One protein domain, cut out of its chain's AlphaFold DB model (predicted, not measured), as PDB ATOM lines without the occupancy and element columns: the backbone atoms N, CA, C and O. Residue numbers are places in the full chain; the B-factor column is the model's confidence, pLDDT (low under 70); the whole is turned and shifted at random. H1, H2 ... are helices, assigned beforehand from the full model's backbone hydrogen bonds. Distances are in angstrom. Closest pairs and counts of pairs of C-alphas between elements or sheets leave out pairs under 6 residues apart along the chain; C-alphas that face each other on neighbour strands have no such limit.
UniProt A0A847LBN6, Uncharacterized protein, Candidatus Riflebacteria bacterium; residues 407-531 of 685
ATOM      1  N   ALA A 407     281.442 328.128 156.237       90.19
ATOM      2  CA  ALA A 407     282.570 328.002 157.155       90.19
ATOM      3  C   ALA A 407     282.764 329.256 158.020       90.19
ATOM      4  O   ALA A 407     282.948 329.132 159.231       90.19
ATOM      5  N   GLN A 408     282.659 330.452 157.427       92.38
ATOM      6  CA  GLN A 408     282.775 331.724 158.154       92.38
ATOM      7  C   GLN A 408     281.658 331.887 159.190       92.38
ATOM      8  O   GLN A 408     281.926 332.261 160.333       92.38
ATOM      9  N   VAL A 409     280.416 331.558 158.817       92.25
ATOM     10  CA  VAL A 409     279.275 331.579 159.745       92.25
ATOM     11  C   VAL A 409     279.498 330.585 160.890       92.25
ATOM     12  O   VAL A 409     279.362 330.947 162.057       92.25
ATOM     13  N   ALA A 410     279.904 329.351 160.580       88.62
ATOM     14  CA  ALA A 410     280.148 328.316 161.583       88.62
ATOM     15  C   ALA A 410     281.319 328.651 162.527       88.62
ATOM     16  O   ALA A 410     281.297 328.295 163.703       88.62
ATOM     17  N   GLU A 411     282.368 329.315 162.042       92.31
ATOM     18  CA  GLU A 411     283.467 329.797 162.880       92.31
ATOM     19  C   GLU A 411     283.025 330.908 163.831       92.31
ATOM     20  O   GLU A 411     283.268 330.809 165.035       92.31
ATOM     21  N   ALA A 412     282.330 331.927 163.321       92.06
ATOM     22  CA  ALA A 412     281.827 333.013 164.154       92.06
ATOM     23  C   ALA A 412     280.838 332.505 165.213       92.06
ATOM     24  O   ALA A 412     280.906 332.918 166.371       92.06
ATOM     25  N   TRP A 413     279.977 331.552 164.847       90.06
ATOM     26  CA  TRP A 413     279.028 330.942 165.775       90.06
ATOM     27  C   TRP A 413     279.710 330.131 166.884       90.06
ATOM     28  O   TRP A 413     279.373 330.281 168.058       90.06
ATOM     29  N   ARG A 414     280.734 329.335 166.548       90.56
ATOM     30  CA  ARG A 414     281.525 328.591 167.545       90.56
ATOM     31  C   ARG A 414     282.167 329.511 168.582       90.56
ATOM     32  O   ARG A 414     282.264 329.141 169.750       90.56
ATOM     33  N   GLU A 415     282.598 330.707 168.182       91.38
ATOM     34  CA  GLU A 415     283.138 331.692 169.125       91.38
ATOM     35  C   GLU A 415     282.060 332.217 170.086       91.38
ATOM     36  O   GLU A 415     282.322 332.333 171.287       91.38
ATOM     37  N   VAL A 416     280.836 332.464 169.605       90.69
ATOM     38  CA  VAL A 416     279.695 332.819 170.469       90.69
ATOM     39  C   VAL A 416     279.435 331.707 171.485       90.69
ATOM     40  O   VAL A 416     279.416 331.972 172.688       90.69
ATOM     41  N   GLU A 417     279.320 330.458 171.031       88.56
ATOM     42  CA  GLU A 417     279.079 329.297 171.897       88.56
ATOM     43  C   GLU A 417     280.183 329.118 172.945       88.56
ATOM     44  O   GLU A 417     279.897 328.891 174.125       88.56
ATOM     45  N   ARG A 418     281.449 329.286 172.542       90.81
ATOM     46  CA  ARG A 418     282.608 329.220 173.440       90.81
ATOM     47  C   ARG A 418     282.541 330.294 174.525       90.81
ATOM     48  O   ARG A 418     282.773 330.000 175.699       90.81
ATOM     49  N   LEU A 419     282.224 331.539 174.164       87.62
ATOM     50  CA  LEU A 419     282.105 332.638 175.126       87.62
ATOM     51  C   LEU A 419     280.898 332.463 176.058       87.62
ATOM     52  O   LEU A 419     280.990 332.778 177.246       87.62
ATOM     53  N   GLU A 420     279.781 331.938 175.556       85.12
ATOM     54  CA  GLU A 420     278.613 331.604 176.373       85.12
ATOM     55  C   GLU A 420     278.885 330.445 177.338       85.12
ATOM     56  O   GLU A 420     278.437 330.492 178.485       85.12
ATOM     57  N   ALA A 421     279.628 329.418 176.915       84.12
ATOM     58  CA  ALA A 421     280.067 328.327 177.784       84.12
ATOM     59  C   ALA A 421     280.944 328.856 178.929       84.12
ATOM     60  O   ALA A 421     280.606 328.664 180.097       84.12
ATOM     61  N   LEU A 422     281.971 329.655 178.614       83.69
ATOM     62  CA  LEU A 422     282.818 330.295 179.629       83.69
ATOM     63  C   LEU A 422     282.014 331.172 180.595       83.69
ATOM     64  O   LEU A 422     282.268 331.182 181.797       83.69
ATOM     65  N   ASN A 423     281.019 331.905 180.093       82.12
ATOM     66  CA  ASN A 423     280.171 332.747 180.932       82.12
ATOM     67  C   ASN A 423     279.234 331.957 181.854       82.12
ATOM     68  O   ASN A 423     278.846 332.507 182.889       82.12
ATOM     69  N   ARG A 424     278.863 330.725 181.486       82.62
ATOM     70  CA  ARG A 424     278.073 329.805 182.318       82.62
ATOM     71  C   ARG A 424     278.934 329.106 183.365       82.62
ATOM     72  O   ARG A 424     278.520 329.009 184.514       82.62
ATOM     73  N   GLU A 425     280.112 328.639 182.967       81.88
ATOM     74  CA  GLU A 425     281.012 327.866 183.827       81.88
ATOM     75  C   GLU A 425     281.712 328.735 184.872       81.88
ATOM     76  O   GLU A 425     281.945 328.290 185.996       81.88
ATOM     77  N   TRP A 426     282.076 329.970 184.518       80.75
ATOM     78  CA  TRP A 426     282.883 330.809 185.397       80.75
ATOM     79  C   TRP A 426     282.025 331.740 186.258       80.75
ATOM     80  O   TRP A 426     281.129 332.420 185.739       80.75
ATOM     81  N   PRO A 427     282.331 331.853 187.567       79.81
ATOM     82  CA  PRO A 427     281.664 332.802 188.446       79.81
ATOM     83  C   PRO A 427     281.747 334.229 187.909       79.81
ATOM     84  O   PRO A 427     282.752 334.637 187.325       79.81
ATOM     85  N   TRP A 428     280.713 335.034 188.153       72.25
ATOM     86  CA  TRP A 428     280.610 336.373 187.565       72.25
ATOM     87  C   TRP A 428     281.741 337.339 187.949       72.25
ATOM     88  O   TRP A 428     281.975 338.301 187.219       72.25
ATOM     89  N   PHE A 429     282.418 337.078 189.068       71.75
ATOM     90  CA  PHE A 429     283.546 337.848 189.594       71.75
ATOM     91  C   PHE A 429     284.914 337.340 189.110       71.75
ATOM     92  O   PHE A 429     285.940 337.908 189.477       71.75
ATOM     93  N   TRP A 430     284.956 336.262 188.319       73.50
ATOM     94  CA  TRP A 430     286.210 335.668 187.871       73.50
ATOM     95  C   TRP A 430     286.933 336.603 186.885       73.50
ATOM     96  O   TRP A 430     286.330 337.003 185.886       73.50
ATOM     97  N   PRO A 431     288.220 336.943 187.108       68.19
ATOM     98  CA  PRO A 431     288.921 337.985 186.348       68.19
ATOM     99  C   PRO A 431     289.114 337.640 184.867       68.19
ATOM    100  O   PRO A 431     289.281 338.532 184.038       68.19
ATOM    101  N   PHE A 432     289.067 336.352 184.522       73.31
ATOM    102  CA  PHE A 432     289.193 335.887 183.145       73.31
ATOM    103  C   PHE A 432     287.840 335.754 182.427       73.31
ATOM    104  O   PHE A 432     287.822 335.560 181.209       73.31
ATOM    105  N   ARG A 433     286.708 335.865 183.145       74.88
ATOM    106  CA  ARG A 433     285.369 335.733 182.552       74.88
ATOM    107  C   ARG A 433     285.204 336.749 181.425       74.88
ATOM    108  O   ARG A 433     285.465 337.936 181.646       74.88
ATOM    109  N   PRO A 434     284.779 336.320 180.223       79.81
ATOM    110  CA  PRO A 434     284.543 337.247 179.134       79.81
ATOM    111  C   PRO A 434     283.597 338.372 179.560       79.81
ATOM    112  O   PRO A 434     282.474 338.144 180.006       79.81
ATOM    113  N   GLY A 435     284.059 339.614 179.424       81.56
ATOM    114  CA  GLY A 435     283.212 340.772 179.675       81.56
ATOM    115  C   GLY A 435     282.042 340.844 178.682       81.56
ATOM    116  O   GLY A 435     282.123 340.268 177.591       81.56
ATOM    117  N   PRO A 436     280.981 341.607 179.003       82.56
ATOM    118  CA  PRO A 436     279.828 341.786 178.114       82.56
ATOM    119  C   PRO A 436     280.224 342.325 176.733       82.56
ATOM    120  O   PRO A 436     279.615 341.954 175.740       82.56
ATOM    121  N   GLN A 437     281.298 343.117 176.659       85.94
ATOM    122  CA  GLN A 437     281.890 343.586 175.407       85.94
ATOM    123  C   GLN A 437     282.328 342.444 174.482       85.94
ATOM    124  O   GLN A 437     282.040 342.488 173.294       85.94
ATOM    125  N   LYS A 438     283.027 341.426 175.007       86.94
ATOM    126  CA  LYS A 438     283.533 340.314 174.187       86.94
ATOM    127  C   LYS A 438     282.388 339.456 173.659       86.94
ATOM    128  O   LYS A 438     282.390 339.097 172.491       86.94
ATOM    129  N   ALA A 439     281.402 339.168 174.512       86.31
ATOM    130  CA  ALA A 439     280.218 338.414 174.111       86.31
ATOM    131  C   ALA A 439     279.385 339.175 173.065       86.31
ATOM    132  O   ALA A 439     278.987 338.589 172.065       86.31
ATOM    133  N   ALA A 440     279.170 340.481 173.257       89.88
ATOM    134  CA  ALA A 440     278.464 341.315 172.287       89.88
ATOM    135  C   ALA A 440     279.201 341.395 170.938       89.88
ATOM    136  O   ALA A 440     278.564 341.215 169.911       89.88
ATOM    137  N   ALA A 441     280.529 341.571 170.945       88.19
ATOM    138  CA  ALA A 441     281.343 341.625 169.727       88.19
ATOM    139  C   ALA A 441     281.357 340.297 168.942       88.19
ATOM    140  O   ALA A 441     281.390 340.291 167.714       88.19
ATOM    141  N   ALA A 442     281.332 339.152 169.629       89.88
ATOM    142  CA  ALA A 442     281.211 337.863 168.952       89.88
ATOM    143  C   ALA A 442     279.818 337.681 168.332       89.88
ATOM    144  O   ALA A 442     279.716 337.255 167.184       89.88
ATOM    145  N   ARG A 443     278.764 338.052 169.072       91.50
ATOM    146  CA  ARG A 443     277.373 337.958 168.607       91.50
ATOM    147  C   ARG A 443     277.097 338.862 167.415       91.50
ATOM    148  O   ARG A 443     276.591 338.387 166.409       91.50
ATOM    149  N   GLU A 444     277.477 340.139 167.477       91.31
ATOM    150  CA  GLU A 444     277.283 341.061 166.345       91.31
ATOM    151  C   GLU A 444     277.985 340.522 165.084       91.31
ATOM    152  O   GLU A 444     277.383 340.435 164.017       91.31
ATOM    153  N   LYS A 445     279.219 340.003 165.215       91.06
ATOM    154  CA  LYS A 445     279.938 339.383 164.096       91.06
ATOM    155  C   LYS A 445     279.190 338.168 163.540       91.06
ATOM    156  O   LYS A 445     279.054 338.058 162.322       91.06
ATOM    157  N   ALA A 446     278.721 337.269 164.401       92.25
ATOM    158  CA  ALA A 446     278.021 336.061 163.981       92.25
ATOM    159  C   ALA A 446     276.667 336.369 163.326       92.25
ATOM    160  O   ALA A 446     276.393 335.879 162.231       92.25
ATOM    161  N   GLY A 447     275.851 337.227 163.939       93.31
ATOM    162  CA  GLY A 447     274.556 337.619 163.388       93.31
ATOM    163  C   GLY A 447     274.669 338.425 162.091       93.31
ATOM    164  O   GLY A 447     273.883 338.203 161.174       93.31
ATOM    165  N   ARG A 448     275.691 339.276 161.944       92.25
ATOM    166  CA  ARG A 448     275.983 339.960 160.674       92.25
ATOM    167  C   ARG A 448     276.375 338.986 159.565       92.25
ATOM    168  O   ARG A 448     275.860 339.092 158.455       92.25
ATOM    169  N   LEU A 449     277.239 338.010 159.857       93.25
ATOM    170  CA  LEU A 449     277.602 336.971 158.886       93.25
ATOM    171  C   LEU A 449     276.408 336.082 158.525       93.25
ATOM    172  O   LEU A 449     276.258 335.735 157.359       93.25
ATOM    173  N   LEU A 450     275.531 335.761 159.483       93.38
ATOM    174  CA  LEU A 450     274.262 335.084 159.203       93.38
ATOM    175  C   LEU A 450     273.408 335.910 158.238       93.38
ATOM    176  O   LEU A 450     272.975 335.390 157.213       93.38
ATOM    177  N   ALA A 451     273.202 337.197 158.522       92.81
ATOM    178  CA  ALA A 451     272.417 338.073 157.661       92.81
ATOM    179  C   ALA A 451     272.984 338.142 156.232       92.81
ATOM    180  O   ALA A 451     272.249 337.917 155.272       92.81
ATOM    181  N   PHE A 452     274.293 338.368 156.091       92.81
ATOM    182  CA  PHE A 452     274.959 338.399 154.788       92.81
ATOM    183  C   PHE A 452     274.916 337.053 154.064       92.81
ATOM    184  O   PHE A 452     274.702 337.027 152.856       92.81
ATOM    185  N   TYR A 453     275.031 335.932 154.781       93.25
ATOM    186  CA  TYR A 453     274.854 334.608 154.187       93.25
ATOM    187  C   TYR A 453     273.466 334.459 153.555       93.25
ATOM    188  O   TYR A 453     273.356 333.999 152.421       93.25
ATOM    189  N   PHE A 454     272.405 334.873 154.250       91.06
ATOM    190  CA  PHE A 454     271.045 334.796 153.709       91.06
ATOM    191  C   PHE A 454     270.784 335.804 152.585       91.06
ATOM    192  O   PHE A 454     270.039 335.485 151.661       91.06
ATOM    193  N   GLU A 455     271.432 336.970 152.618       90.50
ATOM    194  CA  GLU A 455     271.433 337.924 151.502       90.50
ATOM    195  C   GLU A 455     272.085 337.320 150.242       90.50
ATOM    196  O   GLU A 455     271.546 337.450 149.144       90.50
ATOM    197  N   ASP A 456     273.195 336.591 150.403       88.94
ATOM    198  CA  ASP A 456     273.907 335.920 149.303       88.94
ATOM    199  C   ASP A 456     273.185 334.677 148.773       88.94
ATOM    200  O   ASP A 456     273.401 334.252 147.636       88.94
ATOM    201  N   HIS A 457     272.312 334.088 149.592       85.44
ATOM    202  CA  HIS A 457     271.589 332.860 149.288       85.44
ATOM    203  C   HIS A 457     270.074 333.102 149.355       85.44
ATOM    204  O   HIS A 457     269.393 332.513 150.201       85.44
ATOM    205  N   PRO A 458     269.488 333.891 148.432       76.88
ATOM    206  CA  PRO A 458     268.064 334.251 148.474       76.88
ATOM    207  C   PRO A 458     267.120 333.044 148.321       76.88
ATOM    208  O   PRO A 458     265.940 333.119 148.643       76.88
ATOM    209  N   ARG A 459     267.635 331.893 147.865       75.56
ATOM    210  CA  ARG A 459     266.891 330.621 147.770       75.56
ATOM    211  C   ARG A 459     266.774 329.865 149.099       75.56
ATOM    212  O   ARG A 459     266.196 328.788 149.130       75.56
ATOM    213  N   SER A 460     267.327 330.407 150.179       74.06
ATOM    214  CA  SER A 460     267.286 329.839 151.534       74.06
ATOM    215  C   SER A 460     265.905 329.883 152.201       74.06
ATOM    216  O   SER A 460     265.727 329.274 153.251       74.06
ATOM    217  N   GLY A 461     264.939 330.606 151.622       70.88
ATOM    218  CA  GLY A 461     263.592 330.764 152.183       70.88
ATOM    219  C   GLY A 461     263.475 331.860 153.249       70.88
ATOM    220  O   GLY A 461     262.390 332.073 153.785       70.88
ATOM    221  N   VAL A 462     264.555 332.591 153.546       81.12
ATOM    222  CA  VAL A 462     264.514 333.762 154.435       81.12
ATOM    223  C   VAL A 462     264.177 335.012 153.625       81.12
ATOM    224  O   VAL A 462     264.833 335.311 152.631       81.12
ATOM    225  N   SER A 463     263.150 335.760 154.041       81.88
ATOM    226  CA  SER A 463     262.745 336.977 153.333       81.88
ATOM    227  C   SER A 463     263.760 338.113 153.511       81.88
ATOM    228  O   SER A 463     264.348 338.287 154.581       81.88
ATOM    229  N   ALA A 464     263.912 338.948 152.479       82.88
ATOM    230  CA  ALA A 464     264.791 340.119 152.521       82.88
ATOM    231  C   ALA A 464     264.443 341.079 153.676       82.88
ATOM    232  O   ALA A 464     265.337 341.626 154.315       82.88
ATOM    233  N   GLY A 465     263.152 341.227 154.006       83.56
ATOM    234  CA  GLY A 465     262.703 342.040 155.142       83.56
ATOM    235  C   GLY A 465     263.219 341.525 156.490       83.56
ATOM    236  O   GLY A 465     263.644 342.316 157.332       83.56
ATOM    237  N   ARG A 466     263.268 340.200 156.684       85.31
ATOM    238  CA  ARG A 466     263.843 339.598 157.896       85.31
ATOM    239  C   ARG A 466     265.355 339.784 157.963       85.31
ATOM    240  O   ARG A 466     265.874 340.080 159.035       85.31
ATOM    241  N   VAL A 467     266.053 339.636 156.835       88.88
ATOM    242  CA  VAL A 467     267.500 339.898 156.749       88.88
ATOM    243  C   VAL A 467     267.802 341.357 157.105       88.88
ATOM    244  O   VAL A 467     268.666 341.621 157.941       88.88
ATOM    245  N   ALA A 468     267.036 342.304 156.553       88.38
ATOM    246  CA  ALA A 468     267.169 343.726 156.859       88.38
ATOM    247  C   ALA A 468     266.912 344.037 158.345       88.38
ATOM    248  O   ALA A 468     267.650 344.819 158.945       88.38
ATOM    249  N   ALA A 469     265.918 343.390 158.966       87.50
ATOM    250  CA  ALA A 469     265.652 343.535 160.397       87.50
ATOM    251  C   ALA A 469     266.825 343.040 161.264       87.50
ATOM    252  O   ALA A 469     267.195 343.717 162.226       87.50
ATOM    253  N   LEU A 470     267.451 341.912 160.900       90.25
ATOM    254  CA  LEU A 470     268.631 341.404 161.606       90.25
ATOM    255  C   LEU A 470     269.832 342.351 161.458       90.25
ATOM    256  O   LEU A 470     270.498 342.639 162.450       90.25
ATOM    257  N   LEU A 471     270.077 342.890 160.259       89.94
ATOM    258  CA  LEU A 471     271.126 343.895 160.031       89.94
ATOM    259  C   LEU A 471     270.878 345.184 160.827       89.94
ATOM    260  O   LEU A 471     271.808 345.774 161.378       89.94
ATOM    261  N   GLN A 472     269.621 345.615 160.946       89.12
ATOM    262  CA  GLN A 472     269.263 346.766 161.774       89.12
ATOM    263  C   GLN A 472     269.527 346.497 163.264       89.12
ATOM    264  O   GLN A 472     270.036 347.372 163.972       89.12
ATOM    265  N   ALA A 473     269.197 345.298 163.746       89.44
ATOM    266  CA  ALA A 473     269.459 344.896 165.122       89.44
ATOM    267  C   ALA A 473     270.967 344.756 165.406       89.44
ATOM    268  O   ALA A 473     271.426 345.187 166.466       89.44
ATOM    269  N   ASP A 474     271.739 344.237 164.447       91.81
ATOM    270  CA  ASP A 474     273.206 344.196 164.487       91.81
ATOM    271  C   ASP A 474     273.785 345.608 164.624       91.81
ATOM    272  O   ASP A 474     274.544 345.887 165.552       91.81
ATOM    273  N   ARG A 475     273.358 346.543 163.770       89.44
ATOM    274  CA  ARG A 475     273.815 347.936 163.836       89.44
ATOM    275  C   ARG A 475     273.490 348.592 165.180       89.44
ATOM    276  O   ARG A 475     274.310 349.336 165.723       89.44
ATOM    277  N   ALA A 476     272.321 348.304 165.755       89.12
ATOM    278  CA  ALA A 476     271.972 348.780 167.091       89.12
ATOM    279  C   ALA A 476     272.906 348.203 168.172       89.12
ATOM    280  O   ALA A 476     273.329 348.939 169.069       89.12
ATOM    281  N   LEU A 477     273.269 346.917 168.080       91.50
ATOM    282  CA  LEU A 477     274.227 346.284 168.987       91.50
ATOM    283  C   LEU A 477     275.631 346.894 168.843       91.50
ATOM    284  O   LEU A 477     276.199 347.313 169.857       91.50
ATOM    285  N   ARG A 478     276.130 347.061 167.610       89.69
ATOM    286  CA  ARG A 478     277.414 347.724 167.309       89.69
ATOM    287  C   ARG A 478     277.472 349.142 167.871       89.69
ATOM    288  O   ARG A 478     278.443 349.525 168.524       89.69
ATOM    289  N   SER A 479     276.394 349.910 167.713       88.75
ATOM    290  CA  SER A 479     276.289 351.257 168.286       88.75
ATOM    291  C   SER A 479     276.419 351.253 169.812       88.75
ATOM    292  O   SER A 479     277.109 352.109 170.368       88.75
ATOM    293  N   ARG A 480     275.800 350.296 170.517       90.88
ATOM    294  CA  ARG A 480     275.935 350.185 171.982       90.88
ATOM    295  C   ARG A 480     277.309 349.687 172.403       90.88
ATOM    296  O   ARG A 480     277.830 350.139 173.425       90.88
ATOM    297  N   LEU A 481     277.909 348.794 171.621       88.62
ATOM    298  CA  LEU A 481     279.273 348.332 171.842       88.62
ATOM    299  C   LEU A 481     280.261 349.500 171.745       88.62
ATOM    300  O   LEU A 481     281.115 349.653 172.622       88.62
ATOM    301  N   TYR A 482     280.102 350.354 170.734       83.56
ATOM    302  CA  TYR A 482     280.881 351.577 170.581       83.56
ATOM    303  C   TYR A 482     280.699 352.528 171.763       83.56
ATOM    304  O   TYR A 482     281.678 352.947 172.381       83.56
ATOM    305  N   GLU A 483     279.451 352.835 172.136       84.69
ATOM    306  CA  GLU A 483     279.171 353.703 173.282       84.69
ATOM    307  C   GLU A 483     279.869 353.200 174.549       84.69
ATOM    308  O   GLU A 483     280.455 354.003 175.273       84.69
ATOM    309  N   TYR A 484     279.864 351.885 174.782       85.19
ATOM    310  CA  TYR A 484     280.575 351.255 175.891       85.19
ATOM    311  C   TYR A 484     282.101 351.418 175.795       85.19
ATOM    312  O   TYR A 484     282.721 351.852 176.767       85.19
ATOM    313  N   LYS A 485     282.709 351.129 174.633       79.06
ATOM    314  CA  LYS A 485     284.160 351.297 174.396       79.06
ATOM    315  C   LYS A 485     284.619 352.752 174.526       79.06
ATOM    316  O   LYS A 485     285.758 353.008 174.912       79.06
ATOM    317  N   SER A 486     283.737 353.693 174.200       73.38
ATOM    318  CA  SER A 486     284.025 355.126 174.203       73.38
ATOM    319  C   SER A 486     284.008 355.758 175.597       73.38
ATOM    320  O   SER A 486     284.409 356.912 175.738       73.38
ATOM    321  N   VAL A 487     283.566 355.035 176.637       74.88
ATOM    322  CA  VAL A 487     283.560 355.571 178.003       74.88
ATOM    323  C   VAL A 487     284.989 355.627 178.554       74.88
ATOM    324  O   VAL A 487     285.664 354.597 178.611       74.88
ATOM    325  N   PRO A 488     285.461 356.795 179.028       65.19
ATOM    326  CA  PRO A 488     286.753 356.880 179.692       65.19
ATOM    327  C   PRO A 488     286.810 355.998 180.944       65.19
ATOM    328  O   PRO A 488     285.883 355.986 181.755       65.19
ATOM    329  N   TRP A 489     287.938 355.313 181.154       63.34
ATOM    330  CA  TRP A 489     288.137 354.381 182.276       63.34
ATOM    331  C   TRP A 489     287.936 355.020 183.663       63.34
ATOM    332  O   TRP A 489     287.617 354.324 184.623       63.34
ATOM    333  N   TYR A 490     288.091 356.342 183.771       68.25
ATOM    334  CA  TYR A 490     287.927 357.110 185.006       68.25
ATOM    335  C   TYR A 490     286.476 357.552 185.287       68.25
ATOM    336  O   TYR A 490     286.244 358.238 186.280       68.25
ATOM    337  N   ASN A 491     285.492 357.174 184.455       75.88
ATOM    338  CA  ASN A 491     284.069 357.434 184.710       75.88
ATOM    339  C   ASN A 491     283.293 356.130 185.012       75.88
ATOM    340  O   ASN A 491     282.579 355.611 184.147       75.88
ATOM    341  N   PRO A 492     283.402 355.585 186.241       78.69
ATOM    342  CA  PRO A 492     282.830 354.281 186.585       78.69
ATOM    343  C   PRO A 492     281.296 354.251 186.527       78.69
ATOM    344  O   PRO A 492     280.720 353.215 186.195       78.69
ATOM    345  N   PHE A 493     280.620 355.373 186.800       82.75
ATOM    346  CA  PHE A 493     279.158 355.459 186.732       82.75
ATOM    347  C   PHE A 493     278.655 355.358 185.288       82.75
ATOM    348  O   PHE A 493     277.782 354.544 184.984       82.75
ATOM    349  N   GLN A 494     279.251 356.133 184.378       82.00
ATOM    350  CA  GLN A 494     278.915 356.060 182.958       82.00
ATOM    351  C   GLN A 494     279.263 354.684 182.379       82.00
ATOM    352  O   GLN A 494     278.483 354.137 181.602       82.00
ATOM    353  N   LEU A 495     280.385 354.090 182.801       81.25
ATOM    354  CA  LEU A 495     280.797 352.759 182.359       81.25
ATOM    355  C   LEU A 495     279.781 351.694 182.786       81.25
ATOM    356  O   LEU A 495     279.428 350.818 181.998       81.25
ATOM    357  N   TRP A 496     279.272 351.783 184.017       85.06
ATOM    358  CA  TRP A 496     278.223 350.894 184.510       85.06
ATOM    359  C   TRP A 496     276.900 351.068 183.753       85.06
ATOM    360  O   TRP A 496     276.291 350.069 183.369       85.06
ATOM    361  N   GLN A 497     276.480 352.307 183.478       89.31
ATOM    362  CA  GLN A 497     275.267 352.562 182.696       89.31
ATOM    363  C   GLN A 497     275.401 352.007 181.272       89.31
ATOM    364  O   GLN A 497     274.549 351.245 180.826       89.31
ATOM    365  N   LYS A 498     276.514 352.291 180.584       88.69
ATOM    366  CA  LYS A 498     276.760 351.772 179.232       88.69
ATOM    367  C   LYS A 498     276.906 350.260 179.188       88.69
ATOM    368  O   LYS A 498     276.495 349.637 178.214       88.69
ATOM    369  N   ARG A 499     277.412 349.643 180.259       88.94
ATOM    370  CA  ARG A 499     277.406 348.184 180.403       88.94
ATOM    371  C   ARG A 499     275.982 347.629 180.400       88.94
ATOM    372  O   ARG A 499     275.742 346.628 179.734       88.94
ATOM    373  N   LYS A 500     275.055 348.256 181.134       89.75
ATOM    374  CA  LYS A 500     273.643 347.844 181.162       89.75
ATOM    375  C   LYS A 500     272.982 348.006 179.799       89.75
ATOM    376  O   LYS A 500     272.337 347.066 179.343       89.75
ATOM    377  N   ASP A 501     273.194 349.151 179.151       91.38
ATOM    378  CA  ASP A 501     272.660 349.427 177.813       91.38
ATOM    379  C   ASP A 501     273.145 348.366 176.803       91.38
ATOM    380  O   ASP A 501     272.352 347.832 176.028       91.38
ATOM    381  N   LEU A 502     274.434 348.002 176.858       92.00
ATOM    382  CA  LEU A 502     275.028 346.959 176.018       92.00
ATOM    383  C   LEU A 502     274.444 345.569 176.302       92.00
ATOM    384  O   LEU A 502     274.145 344.828 175.369       92.00
ATOM    385  N   THR A 503     274.275 345.200 177.573       88.81
ATOM    386  CA  THR A 503     273.677 343.908 177.940       88.81
ATOM    387  C   THR A 503     272.239 343.801 177.436       88.81
ATOM    388  O   THR A 503     271.910 342.809 176.793       88.81
ATOM    389  N   ALA A 504     271.421 344.838 177.635       88.75
ATOM    390  CA  ALA A 504     270.041 344.858 177.155       88.75
ATOM    391  C   ALA A 504     269.957 344.759 175.621       88.75
ATOM    392  O   ALA A 504     269.144 344.003 175.091       88.75
ATOM    393  N   ALA A 505     270.826 345.474 174.897       90.19
ATOM    394  CA  ALA A 505     270.898 345.374 173.440       90.19
ATOM    395  C   ALA A 505     271.335 343.976 172.977       90.19
ATOM    396  O   ALA A 505     270.754 343.426 172.044       90.19
ATOM    397  N   SER A 506     272.310 343.369 173.659       90.56
ATOM    398  CA  SER A 506     272.774 342.018 173.337       90.56
ATOM    399  C   SER A 506     271.694 340.960 173.585       90.56
ATOM    400  O   SER A 506     271.540 340.049 172.780       90.56
ATOM    401  N   GLU A 507     270.907 341.085 174.656       86.56
ATOM    402  CA  GLU A 507     269.768 340.199 174.933       86.56
ATOM    403  C   GLU A 507     268.631 340.368 173.915       86.56
ATOM    404  O   GLU A 507     267.998 339.388 173.517       86.56
ATOM    405  N   ALA A 508     268.378 341.599 173.462       86.44
ATOM    406  CA  ALA A 508     267.405 341.858 172.407       86.44
ATOM    407  C   ALA A 508     267.834 341.221 171.076       86.44
ATOM    408  O   ALA A 508     267.013 340.571 170.426       86.44
ATOM    409  N   PHE A 509     269.115 341.355 170.720       90.44
ATOM    410  CA  PHE A 509     269.706 340.783 169.511       90.44
ATOM    411  C   PHE A 509     269.704 339.248 169.519       90.44
ATOM    412  O   PHE A 509     269.321 338.627 168.529       90.44
ATOM    413  N   LEU A 510     270.031 338.639 170.667       86.19
ATOM    414  CA  LEU A 510     270.145 337.186 170.845       86.19
ATOM    415  C   LEU A 510     268.916 336.414 170.346       86.19
ATOM    416  O   LEU A 510     269.044 335.314 169.815       86.19
ATOM    417  N   ARG A 511     267.711 336.969 170.527       79.88
ATOM    418  CA  ARG A 511     266.474 336.312 170.080       79.88
ATOM    419  C   ARG A 511     266.417 336.167 168.559       79.88
ATOM    420  O   ARG A 511     266.067 335.095 168.080       79.88
ATOM    421  N   GLN A 512     266.781 337.219 167.830       83.44
ATOM    422  CA  GLN A 512     266.776 337.221 166.364       83.44
ATOM    423  C   GLN A 512     267.940 336.394 165.812       83.44
ATOM    424  O   GLN A 512     267.756 335.575 164.916       83.44
ATOM    425  N   GLU A 513     269.122 336.554 166.405       89.19
ATOM    426  CA  GLU A 513     270.328 335.800 166.067       89.19
ATOM    427  C   GLU A 513     270.104 334.281 166.171       89.19
ATOM    428  O   GLU A 513     270.410 333.550 165.231       89.19
ATOM    429  N   ARG A 514     269.515 333.799 167.276       84.25
ATOM    430  CA  ARG A 514     269.240 332.364 167.481       84.25
ATOM    431  C   ARG A 514     268.281 331.787 166.455       84.25
ATOM    432  O   ARG A 514     268.456 330.650 166.035       84.25
ATOM    433  N   GLU A 515     267.269 332.549 166.060       82.25
ATOM    434  CA  GLU A 515     266.330 332.101 165.036       82.25
ATOM    435  C   GLU A 515     267.035 331.906 163.686       82.25
ATOM    436  O   GLU A 515     266.882 330.869 163.044       82.25
ATOM    437  N   PHE A 516     267.870 332.868 163.292       87.81
ATOM    438  CA  PHE A 516     268.677 332.780 162.077       87.81
ATOM    439  C   PHE A 516     269.723 331.662 162.139       87.81
ATOM    440  O   PHE A 516     269.933 330.963 161.146       87.81
ATOM    441  N   ALA A 517     270.353 331.460 163.297       85.94
ATOM    442  CA  ALA A 517     271.291 330.365 163.515       85.94
ATOM    443  C   ALA A 517     270.602 328.997 163.381       85.94
ATOM    444  O   ALA A 517     271.142 328.108 162.725       85.94
ATOM    445  N   GLU A 518     269.392 328.839 163.925       84.00
ATOM    446  CA  GLU A 518     268.600 327.610 163.789       84.00
ATOM    447  C   GLU A 518     268.243 327.346 162.318       84.00
ATOM    448  O   GLU A 518     268.448 326.233 161.830       84.00
ATOM    449  N   ILE A 519     267.795 328.372 161.577       84.62
ATOM    450  CA  ILE A 519     267.542 328.266 160.129       84.62
ATOM    451  C   ILE A 519     268.806 327.789 159.406       84.62
ATOM    452  O   ILE A 519     268.759 326.843 158.618       84.62
ATOM    453  N   PHE A 520     269.948 328.415 159.689       87.19
ATOM    454  CA  PHE A 520     271.224 328.075 159.064       87.19
ATOM    455  C   PHE A 520     271.641 326.624 159.349       87.19
ATOM    456  O   PHE A 520     272.043 325.901 158.436       87.19
ATOM    457  N   GLN A 521     271.502 326.164 160.596       84.81
ATOM    458  CA  GLN A 521     271.801 324.781 160.981       84.81
ATOM    459  C   GLN A 521     270.878 323.776 160.283       84.81
ATOM    460  O   GLN A 521     271.358 322.763 159.773       84.81
ATOM    461  N   ILE A 522     269.575 324.066 160.216       82.50
ATOM    462  CA  ILE A 522     268.599 323.230 159.507       82.50
ATOM    463  C   ILE A 522     268.977 323.119 158.030       82.50
ATOM    464  O   ILE A 522     269.079 322.008 157.514       82.50
ATOM    465  N   LEU A 523     269.236 324.241 157.352       81.88
ATOM    466  CA  LEU A 523     269.583 324.242 155.929       81.88
ATOM    467  C   LEU A 523     270.873 323.465 155.646       81.88
ATOM    468  O   LEU A 523     270.917 322.698 154.686       81.88
ATOM    469  N   ASN A 524     271.894 323.594 156.497       81.00
ATOM    470  CA  ASN A 524     273.121 322.807 156.361       81.00
ATOM    471  C   ASN A 524     272.878 321.306 156.566       81.00
ATOM    472  O   ASN A 524     273.430 320.489 155.833       81.00
ATOM    473  N   HIS A 525     272.026 320.932 157.527       78.81
ATOM    474  CA  HIS A 525     271.657 319.533 157.761       78.81
ATOM    475  C   HIS A 525     270.889 318.933 156.574       78.81
ATOM    476  O   HIS A 525     271.136 317.791 156.187       78.81
ATOM    477  N   LEU A 526     269.994 319.714 155.959       77.38
ATOM    478  CA  LEU A 526     269.279 319.321 154.741       77.38
ATOM    479  C   LEU A 526     270.231 319.184 153.545       77.38
ATOM    480  O   LEU A 526     270.163 318.193 152.819       77.38
ATOM    481  N   ALA A 527     271.152 320.136 153.362       78.12
ATOM    482  CA  ALA A 527     272.143 320.113 152.285       78.12
ATOM    483  C   ALA A 527     273.116 318.924 152.393       78.12
ATOM    484  O   ALA A 527     273.562 318.402 151.374       78.12
ATOM    485  N   ALA A 528     273.394 318.447 153.611       76.69
ATOM    486  CA  ALA A 528     274.186 317.241 153.851       76.69
ATOM    487  C   ALA A 528     273.467 315.931 153.452       76.69
ATOM    488  O   ALA A 528     274.046 314.854 153.572       76.69
ATOM    489  N   GLY A 529     272.210 315.995 152.989       66.69
ATOM    490  CA  GLY A 529     271.469 314.853 152.439       66.69
ATOM    491  C   GLY A 529     271.005 313.821 153.473       66.69
ATOM    492  O   GLY A 529     270.494 312.768 153.103       66.69
ATOM    493  N   GLY A 530     271.164 314.102 154.771       58.84
ATOM    494  CA  GLY A 530     270.866 313.147 155.840       58.84
ATOM    495  C   GLY A 530     269.381 313.019 156.200       58.84
ATOM    496  O   GLY A 530     268.987 312.048 156.849       58.84
ATOM    497  N   THR A 531     268.532 313.998 155.867       71.00
ATOM    498  CA  THR A 531     267.107 314.018 156.259       71.00
ATOM    499  C   THR A 531     266.316 315.012 155.395       71.00
ATOM    500  O   THR A 531     266.866 316.034 155.003       71.00
TER     501      THR A 531
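Overview. This is residues 407 to 531 of the 685 residues of an uncharacterized protein of Candidatus Riflebacteria bacterium (UniProt A0A847LBN6). Long, kinked H4 packs beside H2 and H3 in an up-and-down bundle, each helix running against the one before it; H1 packs on H2. H4's residues 524 to 527 stick out. The printed part has 125 residues, all helix in class, H1 to H4 in order; it is only just compact, close to loose (radius of gyration of the C-alphas 16.1 A), spanning 54 by 31 by 19 A.

Along the chain. H4, residues 492 to 527, is 49.6 A long, from C-alpha 492 (282.830, 354.281, 186.585) to C-alpha 527 (272.143, 320.113, 152.285), with a kink of 34 degrees near residue 511. H3 is residues 464 to 485, 31.3 A; H2, 436 to 456, 30.0 A; H1, 407 to 425, 26.7 A.

Arrangement. H2, the hub, touches H4 the same way at 36 degrees, only just steep; closest C-alphas are Gly 447 and Glu 513, 5.3 A. Hairpins H1-H2, H2-H3 and H3-H4 have shallow tilts of 27, 24 and 31 degrees, with closest C-alphas Ala 412 and Ala 446, 4.9 A; Ala 451 and Val 467, 5.3 A; Tyr 484 and Lys 498, 5.1 A. H1 and H3 are apart. Every O i to N i+4 pair is within hydrogen-bond range in H1, H2 and H3; in H4, 30 of 32.

Size, cuts and confidence. The printed part has no cut, and its links are short. Residue 431, residues 488 to 490 and residues 529 to 530 have pLDDT under 70.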